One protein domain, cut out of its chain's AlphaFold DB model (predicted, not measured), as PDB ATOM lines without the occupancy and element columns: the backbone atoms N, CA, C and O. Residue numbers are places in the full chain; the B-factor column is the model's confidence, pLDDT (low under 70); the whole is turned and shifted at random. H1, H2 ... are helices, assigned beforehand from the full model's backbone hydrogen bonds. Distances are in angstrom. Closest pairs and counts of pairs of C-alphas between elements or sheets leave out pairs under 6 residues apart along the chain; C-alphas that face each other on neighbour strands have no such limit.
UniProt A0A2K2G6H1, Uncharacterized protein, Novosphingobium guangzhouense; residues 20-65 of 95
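Overview. This is residues 20 to 65 of the 95 residues of an uncharacterized protein of Novosphingobium guangzhouense (UniProt A0A2K2G6H1). One long, straight helix, H1, makes the longest axis, and past its last residue the chain folds back into a short helix, H2, so that the two make a lopsided L with one very long arm. Most of H1, residues 20 to 43, sticks out free of the rest. The printed part has 46 residues with two named helices, H1 then H2, and no named strand; its class is all helix. It is extended, with a radius of gyration of the C-alphas of 16.2 A, and spans 52 by 23 by 8 A.

Along the chain. H1, residues 20 to 52, runs 48.6 A from C-alpha 20 at (-43.949, -18.128, -0.194) to C-alpha 52 at (-2.622, -2.979, 20.295). H2 is residues 58 to 63, ending at C-alpha 63 at (-15.064, 12.315, 14.420).

Arrangement. H1 and H2 are close but not clearly touching; their closest C-alphas, those of Glu 47 and Arg 58, are 6.6 A apart. They run opposite ways at a steep tilt of 69 degrees, only just short of about perpendicular. In H1 and H2 every O i to N i+4 pair is within hydrogen-bond range.

Size, cuts and confidence. The two C-alphas farthest apart, those of Ala 20 and Gly 54, are 51.9 A apart. The printed part has no cut, and the link from H1 to H2 is tight. Mean pLDDT of the printed part is 89.8; residues 20 to 21 are under 70.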
ATOM      1  N   ALA A  20     -45.215 -17.629   0.339       65.50
ATOM      2  CA  ALA A  20     -43.949 -18.128  -0.194       65.50
ATOM      3  C   ALA A  20     -42.887 -17.015  -0.319       65.50
ATOM      4  O   ALA A  20     -41.702 -17.269  -0.077       65.50
ATOM      5  N   ASP A  21     -43.303 -15.785  -0.638       69.75
ATOM      6  CA  ASP A  21     -42.415 -14.622  -0.741       69.75
ATOM      7  C   ASP A  21     -41.969 -14.128   0.644       69.75
ATOM      8  O   ASP A  21     -40.827 -13.699   0.819       69.75
ATOM      9  N   SER A  22     -42.840 -14.224   1.656       76.19
ATOM     10  CA  SER A  22     -42.520 -13.807   3.028       76.19
ATOM     11  C   SER A  22     -41.464 -14.707   3.681       76.19
ATOM     12  O   SER A  22     -40.570 -14.204   4.368       76.19
ATOM     13  N   GLY A  23     -41.491 -16.016   3.403       74.00
ATOM     14  CA  GLY A  23     -40.456 -16.959   3.838       74.00
ATOM     15  C   GLY A  23     -39.082 -16.673   3.220       74.00
ATOM     16  O   GLY A  23     -38.080 -16.640   3.937       74.00
ATOM     17  N   HIS A  24     -39.035 -16.398   1.911       73.50
ATOM     18  CA  HIS A  24     -37.794 -16.018   1.226       73.50
ATOM     19  C   HIS A  24     -37.247 -14.693   1.754       73.50
ATOM     20  O   HIS A  24     -36.068 -14.609   2.090       73.50
ATOM     21  N   LEU A  25     -38.109 -13.687   1.926       79.62
ATOM     22  CA  LEU A  25     -37.718 -12.403   2.498       79.62
ATOM     23  C   LEU A  25     -37.129 -12.558   3.908       79.62
ATOM     24  O   LEU A  25     -36.092 -11.965   4.205       79.62
ATOM     25  N   ALA A  26     -37.747 -13.371   4.771       80.31
ATOM     26  CA  ALA A  26     -37.237 -13.629   6.116       80.31
ATOM     27  C   ALA A  26     -35.845 -14.285   6.086       80.31
ATOM     28  O   ALA A  26     -34.940 -13.845   6.798       80.31
ATOM     29  N   ALA A  27     -35.646 -15.293   5.232       77.12
ATOM     30  CA  ALA A  27     -34.346 -15.943   5.064       77.12
ATOM     31  C   ALA A  27     -33.277 -14.964   4.547       77.12
ATOM     32  O   ALA A  27     -32.171 -14.910   5.092       77.12
ATOM     33  N   SER A  28     -33.621 -14.137   3.557       79.88
ATOM     34  CA  SER A  28     -32.742 -13.104   3.011       79.88
ATOM     35  C   SER A  28     -32.375 -12.026   4.033       79.88
ATOM     36  O   SER A  28     -31.217 -11.617   4.099       79.88
ATOM     37  N   LEU A  29     -33.318 -11.590   4.874       83.88
ATOM     38  CA  LEU A  29     -33.062 -10.628   5.952       83.88
ATOM     39  C   LEU A  29     -32.138 -11.203   7.030       83.88
ATOM     40  O   LEU A  29     -31.246 -10.503   7.515       83.88
ATOM     41  N   ILE A  30     -32.315 -12.476   7.390       84.69
ATOM     42  CA  ILE A  30     -31.421 -13.168   8.327       84.69
ATOM     43  C   ILE A  30     -30.013 -13.271   7.734       84.69
ATOM     44  O   ILE A  30     -29.038 -12.999   8.435       84.69
ATOM     45  N   ALA A  31     -29.895 -13.633   6.454       80.75
ATOM     46  CA  ALA A  31     -28.610 -13.688   5.764       80.75
ATOM     47  C   ALA A  31     -27.927 -12.310   5.736       80.75
ATOM     48  O   ALA A  31     -26.781 -12.196   6.163       80.75
ATOM     49  N   LEU A  32     -28.648 -11.252   5.350       84.31
ATOM     50  CA  LEU A  32     -28.127  -9.882   5.358       84.31
ATOM     51  C   LEU A  32     -27.666  -9.457   6.756       84.31
ATOM     52  O   LEU A  32     -26.591  -8.885   6.908       84.31
ATOM     53  N   THR A  33     -28.448  -9.771   7.789       86.75
ATOM     54  CA  THR A  33     -28.103  -9.444   9.179       86.75
ATOM     55  C   THR A  33     -26.812 -10.137   9.616       86.75
ATOM     56  O   THR A  33     -25.986  -9.524  10.290       86.75
ATOM     57  N   ARG A  34     -26.597 -11.396   9.208       84.31
ATOM     58  CA  ARG A  34     -25.342 -12.119   9.470       84.31
ATOM     59  C   ARG A  34     -24.153 -11.451   8.789       84.31
ATOM     60  O   ARG A  34     -23.131 -11.267   9.434       84.31
ATOM     61  N   GLU A  35     -24.292 -11.051   7.530       84.50
ATOM     62  CA  GLU A  35     -23.213 -10.365   6.809       84.50
ATOM     63  C   GLU A  35     -22.890  -8.995   7.422       84.50
ATOM     64  O   GLU A  35     -21.722  -8.659   7.615       84.50
ATOM     65  N   VAL A  36     -23.910  -8.224   7.824       89.75
ATOM     66  CA  VAL A  36     -23.713  -6.960   8.556       89.75
ATOM     67  C   VAL A  36     -22.972  -7.203   9.871       89.75
ATOM     68  O   VAL A  36     -22.053  -6.456  10.203       89.75
ATOM     69  N   TRP A  37     -23.317  -8.271  10.594       90.50
ATOM     70  CA  TRP A  37     -22.606  -8.650  11.812       90.50
ATOM     71  C   TRP A  37     -21.139  -9.007  11.544       90.50
ATOM     72  O   TRP A  37     -20.264  -8.538  12.264       90.50
ATOM     73  N   VAL A  38     -20.845  -9.772  10.487       90.62
ATOM     74  CA  VAL A  38     -19.463 -10.097  10.089       90.62
ATOM     75  C   VAL A  38     -18.662  -8.831   9.770       90.62
ATOM     76  O   VAL A  38     -17.489  -8.737  10.131       90.62
ATOM     77  N   LEU A  39     -19.267  -7.838   9.113       90.31
ATOM     78  CA  LEU A  39     -18.606  -6.557   8.852       90.31
ATOM     79  C   LEU A  39     -18.330  -5.783  10.145       90.31
ATOM     80  O   LEU A  39     -17.210  -5.306  10.328       90.31
ATOM     81  N   ALA A  40     -19.312  -5.695  11.044       93.62
ATOM     82  CA  ALA A  40     -19.150  -5.041  12.341       93.62
ATOM     83  C   ALA A  40     -18.048  -5.712  13.181       93.62
ATOM     84  O   ALA A  40     -17.182  -5.024  13.721       93.62
ATOM     85  N   ASP A  41     -18.023  -7.047  13.216       97.00
ATOM     86  CA  ASP A  41     -16.987  -7.834  13.891       97.00
ATOM     87  C   ASP A  41     -15.594  -7.536  13.320       97.00
ATOM     88  O   ASP A  41     -14.663  -7.218  14.059       97.00
ATOM     89  N   ARG A  42     -15.448  -7.532  11.989       96.31
ATOM     90  CA  ARG A  42     -14.161  -7.225  11.344       96.31
ATOM     91  C   ARG A  42     -13.687  -5.800  11.617       96.31
ATOM     92  O   ARG A  42     -12.478  -5.603  11.743       96.31
ATOM     93  N   ILE A  43     -14.592  -4.825  11.709       95.94
ATOM     94  CA  ILE A  43     -14.249  -3.446  12.085       95.94
ATOM     95  C   ILE A  43     -13.750  -3.413  13.533       95.94
ATOM     96  O   ILE A  43     -12.635  -2.950  13.764       95.94
ATOM     97  N   ALA A  44     -14.485  -4.010  14.474       96.56
ATOM     98  CA  ALA A  44     -14.089  -4.069  15.882       96.56
ATOM     99  C   ALA A  44     -12.733  -4.773  16.082       96.56
ATOM    100  O   ALA A  44     -11.869  -4.300  16.822       96.56
ATOM    101  N   VAL A  45     -12.500  -5.882  15.370       97.81
ATOM    102  CA  VAL A  45     -11.207  -6.583  15.365       97.81
ATOM    103  C   VAL A  45     -10.101  -5.701  14.779       97.81
ATOM    104  O   VAL A  45      -8.987  -5.694  15.302       97.81
ATOM    105  N   THR A  46     -10.383  -4.947  13.715       97.62
ATOM    106  CA  THR A  46      -9.410  -4.034  13.097       97.62
ATOM    107  C   THR A  46      -9.017  -2.916  14.059       97.62
ATOM    108  O   THR A  46      -7.825  -2.685  14.259       97.62
ATOM    109  N   GLU A  47      -9.994  -2.274  14.698       97.88
ATOM    110  CA  GLU A  47      -9.771  -1.247  15.723       97.88
ATOM    111  C   GLU A  47      -8.924  -1.788  16.877       97.88
ATOM    112  O   GLU A  47      -7.946  -1.162  17.279       97.88
ATOM    113  N   GLU A  48      -9.241  -2.985  17.371       98.12
ATOM    114  CA  GLU A  48      -8.497  -3.618  18.458       98.12
ATOM    115  C   GLU A  48      -7.055  -3.968  18.057       98.12
ATOM    116  O   GLU A  48      -6.115  -3.734  18.822       98.12
ATOM    117  N   ILE A  49      -6.838  -4.493  16.846       98.19
ATOM    118  CA  ILE A  49      -5.488  -4.777  16.335       98.19
ATOM    119  C   ILE A  49      -4.670  -3.487  16.209       98.19
ATOM    120  O   ILE A  49      -3.480  -3.491  16.540       98.19
ATOM    121  N   LEU A  50      -5.272  -2.396  15.734       98.00
ATOM    122  CA  LEU A  50      -4.601  -1.101  15.605       98.00
ATOM    123  C   LEU A  50      -4.286  -0.498  16.978       98.00
ATOM    124  O   LEU A  50      -3.145  -0.089  17.205       98.00
ATOM    125  N   ALA A  51      -5.225  -0.557  17.925       97.94
ATOM    126  CA  ALA A  51      -5.015  -0.097  19.295       97.94
ATOM    127  C   ALA A  51      -3.852  -0.844  19.971       97.94
ATOM    128  O   ALA A  51      -2.964  -0.219  20.553       97.94
ATOM    129  N   ARG A  52      -3.761  -2.172  19.803       97.88
ATOM    130  CA  ARG A  52      -2.622  -2.979  20.295       97.88
ATOM    131  C   ARG A  52      -1.278  -2.591  19.684       97.88
ATOM    132  O   ARG A  52      -0.237  -2.877  20.270       97.88
ATOM    133  N   ARG A  53      -1.285  -1.958  18.510       98.00
ATOM    134  CA  ARG A  53      -0.095  -1.417  17.834       98.00
ATOM    135  C   ARG A  53       0.169   0.053  18.178       98.00
ATOM    136  O   ARG A  53       1.058   0.651  17.579       98.00
ATOM    137  N   GLY A  54      -0.572   0.625  19.127       97.44
ATOM    138  CA  GLY A  54      -0.441   2.019  19.551       97.44
ATOM    139  C   GLY A  54      -1.189   3.024  18.670       97.44
ATOM    140  O   GLY A  54      -0.930   4.217  18.781       97.44
ATOM    141  N   MET A  55      -2.095   2.566  17.801       97.50
ATOM    142  CA  MET A  55      -2.950   3.404  16.953       97.50
ATOM    143  C   MET A  55      -4.416   3.226  17.373       97.50
ATOM    144  O   MET A  55      -5.151   2.459  16.754       97.50
ATOM    145  N   ASP A  56      -4.842   3.875  18.458       96.06
ATOM    146  CA  ASP A  56      -6.249   3.833  18.884       96.06
ATOM    147  C   ASP A  56      -7.085   4.844  18.091       96.06
ATOM    148  O   ASP A  56      -7.180   6.015  18.449       96.06
ATOM    149  N   ILE A  57      -7.669   4.379  16.986       95.69
ATOM    150  CA  ILE A  57      -8.398   5.223  16.029       95.69
ATOM    151  C   ILE A  57      -9.896   5.356  16.328       95.69
ATOM    152  O   ILE A  57     -10.609   5.971  15.543       95.69
ATOM    153  N   ARG A  58     -10.413   4.783  17.424       95.06
ATOM    154  CA  ARG A  58     -11.871   4.710  17.670       95.06
ATOM    155  C   ARG A  58     -12.529   6.090  17.701       95.06
ATOM    156  O   ARG A  58     -13.489   6.339  16.983       95.06
ATOM    157  N   ALA A  59     -11.952   7.016  18.467       94.31
ATOM    158  CA  ALA A  59     -12.445   8.392  18.538       94.31
ATOM    159  C   ALA A  59     -12.265   9.153  17.211       94.31
ATOM    160  O   ALA A  59     -13.065  10.027  16.886       94.31
ATOM    161  N   GLU A  60     -11.223   8.825  16.440       95.06
ATOM    162  CA  GLU A  60     -10.987   9.423  15.126       95.06
ATOM    163  C   GLU A  60     -12.023   8.957  14.103       95.06
ATOM    164  O   GLU A  60     -12.484   9.784  13.324       95.06
ATOM    165  N   ILE A  61     -12.436   7.682  14.130       93.62
ATOM    166  CA  ILE A  61     -13.509   7.147  13.279       93.62
ATOM    167  C   ILE A  61     -14.807   7.927  13.509       93.62
ATOM    168  O   ILE A  61     -15.401   8.404  12.544       93.62
ATOM    169  N   ASP A  62     -15.215   8.104  14.768       92.75
ATOM    170  CA  ASP A  62     -16.459   8.806  15.117       92.75
ATOM    171  C   ASP A  62     -16.432  10.291  14.722       92.75
ATOM    172  O   ASP A  62     -17.460  10.879  14.375       92.75
ATOM    173  N   ALA A  63     -15.253  10.913  14.773       95.56
ATOM    174  CA  ALA A  63     -15.064  12.315  14.420       95.56
ATOM    175  C   ALA A  63     -14.766  12.537  12.927       95.56
ATOM    176  O   ALA A  63     -14.770  13.687  12.473       95.56
ATOM    177  N   PHE A  64     -14.479  11.478  12.165       95.75
ATOM    178  CA  PHE A  64     -13.987  11.595  10.800       95.75
ATOM    179  C   PHE A  64     -15.040  12.219   9.883       95.75
ATOM    180  O   PHE A  64     -16.152  11.716   9.730       95.75
ATOM    181  N   GLN A  65     -14.656  13.310   9.220       95.75
ATOM    182  CA  GLN A  65     -15.467  13.959   8.198       95.75
ATOM    183  C   GLN A  65     -14.812  13.730   6.832       95.75
ATOM    184  O   GLN A  65     -13.708  14.234   6.600       95.75
TER     185      GLN A  65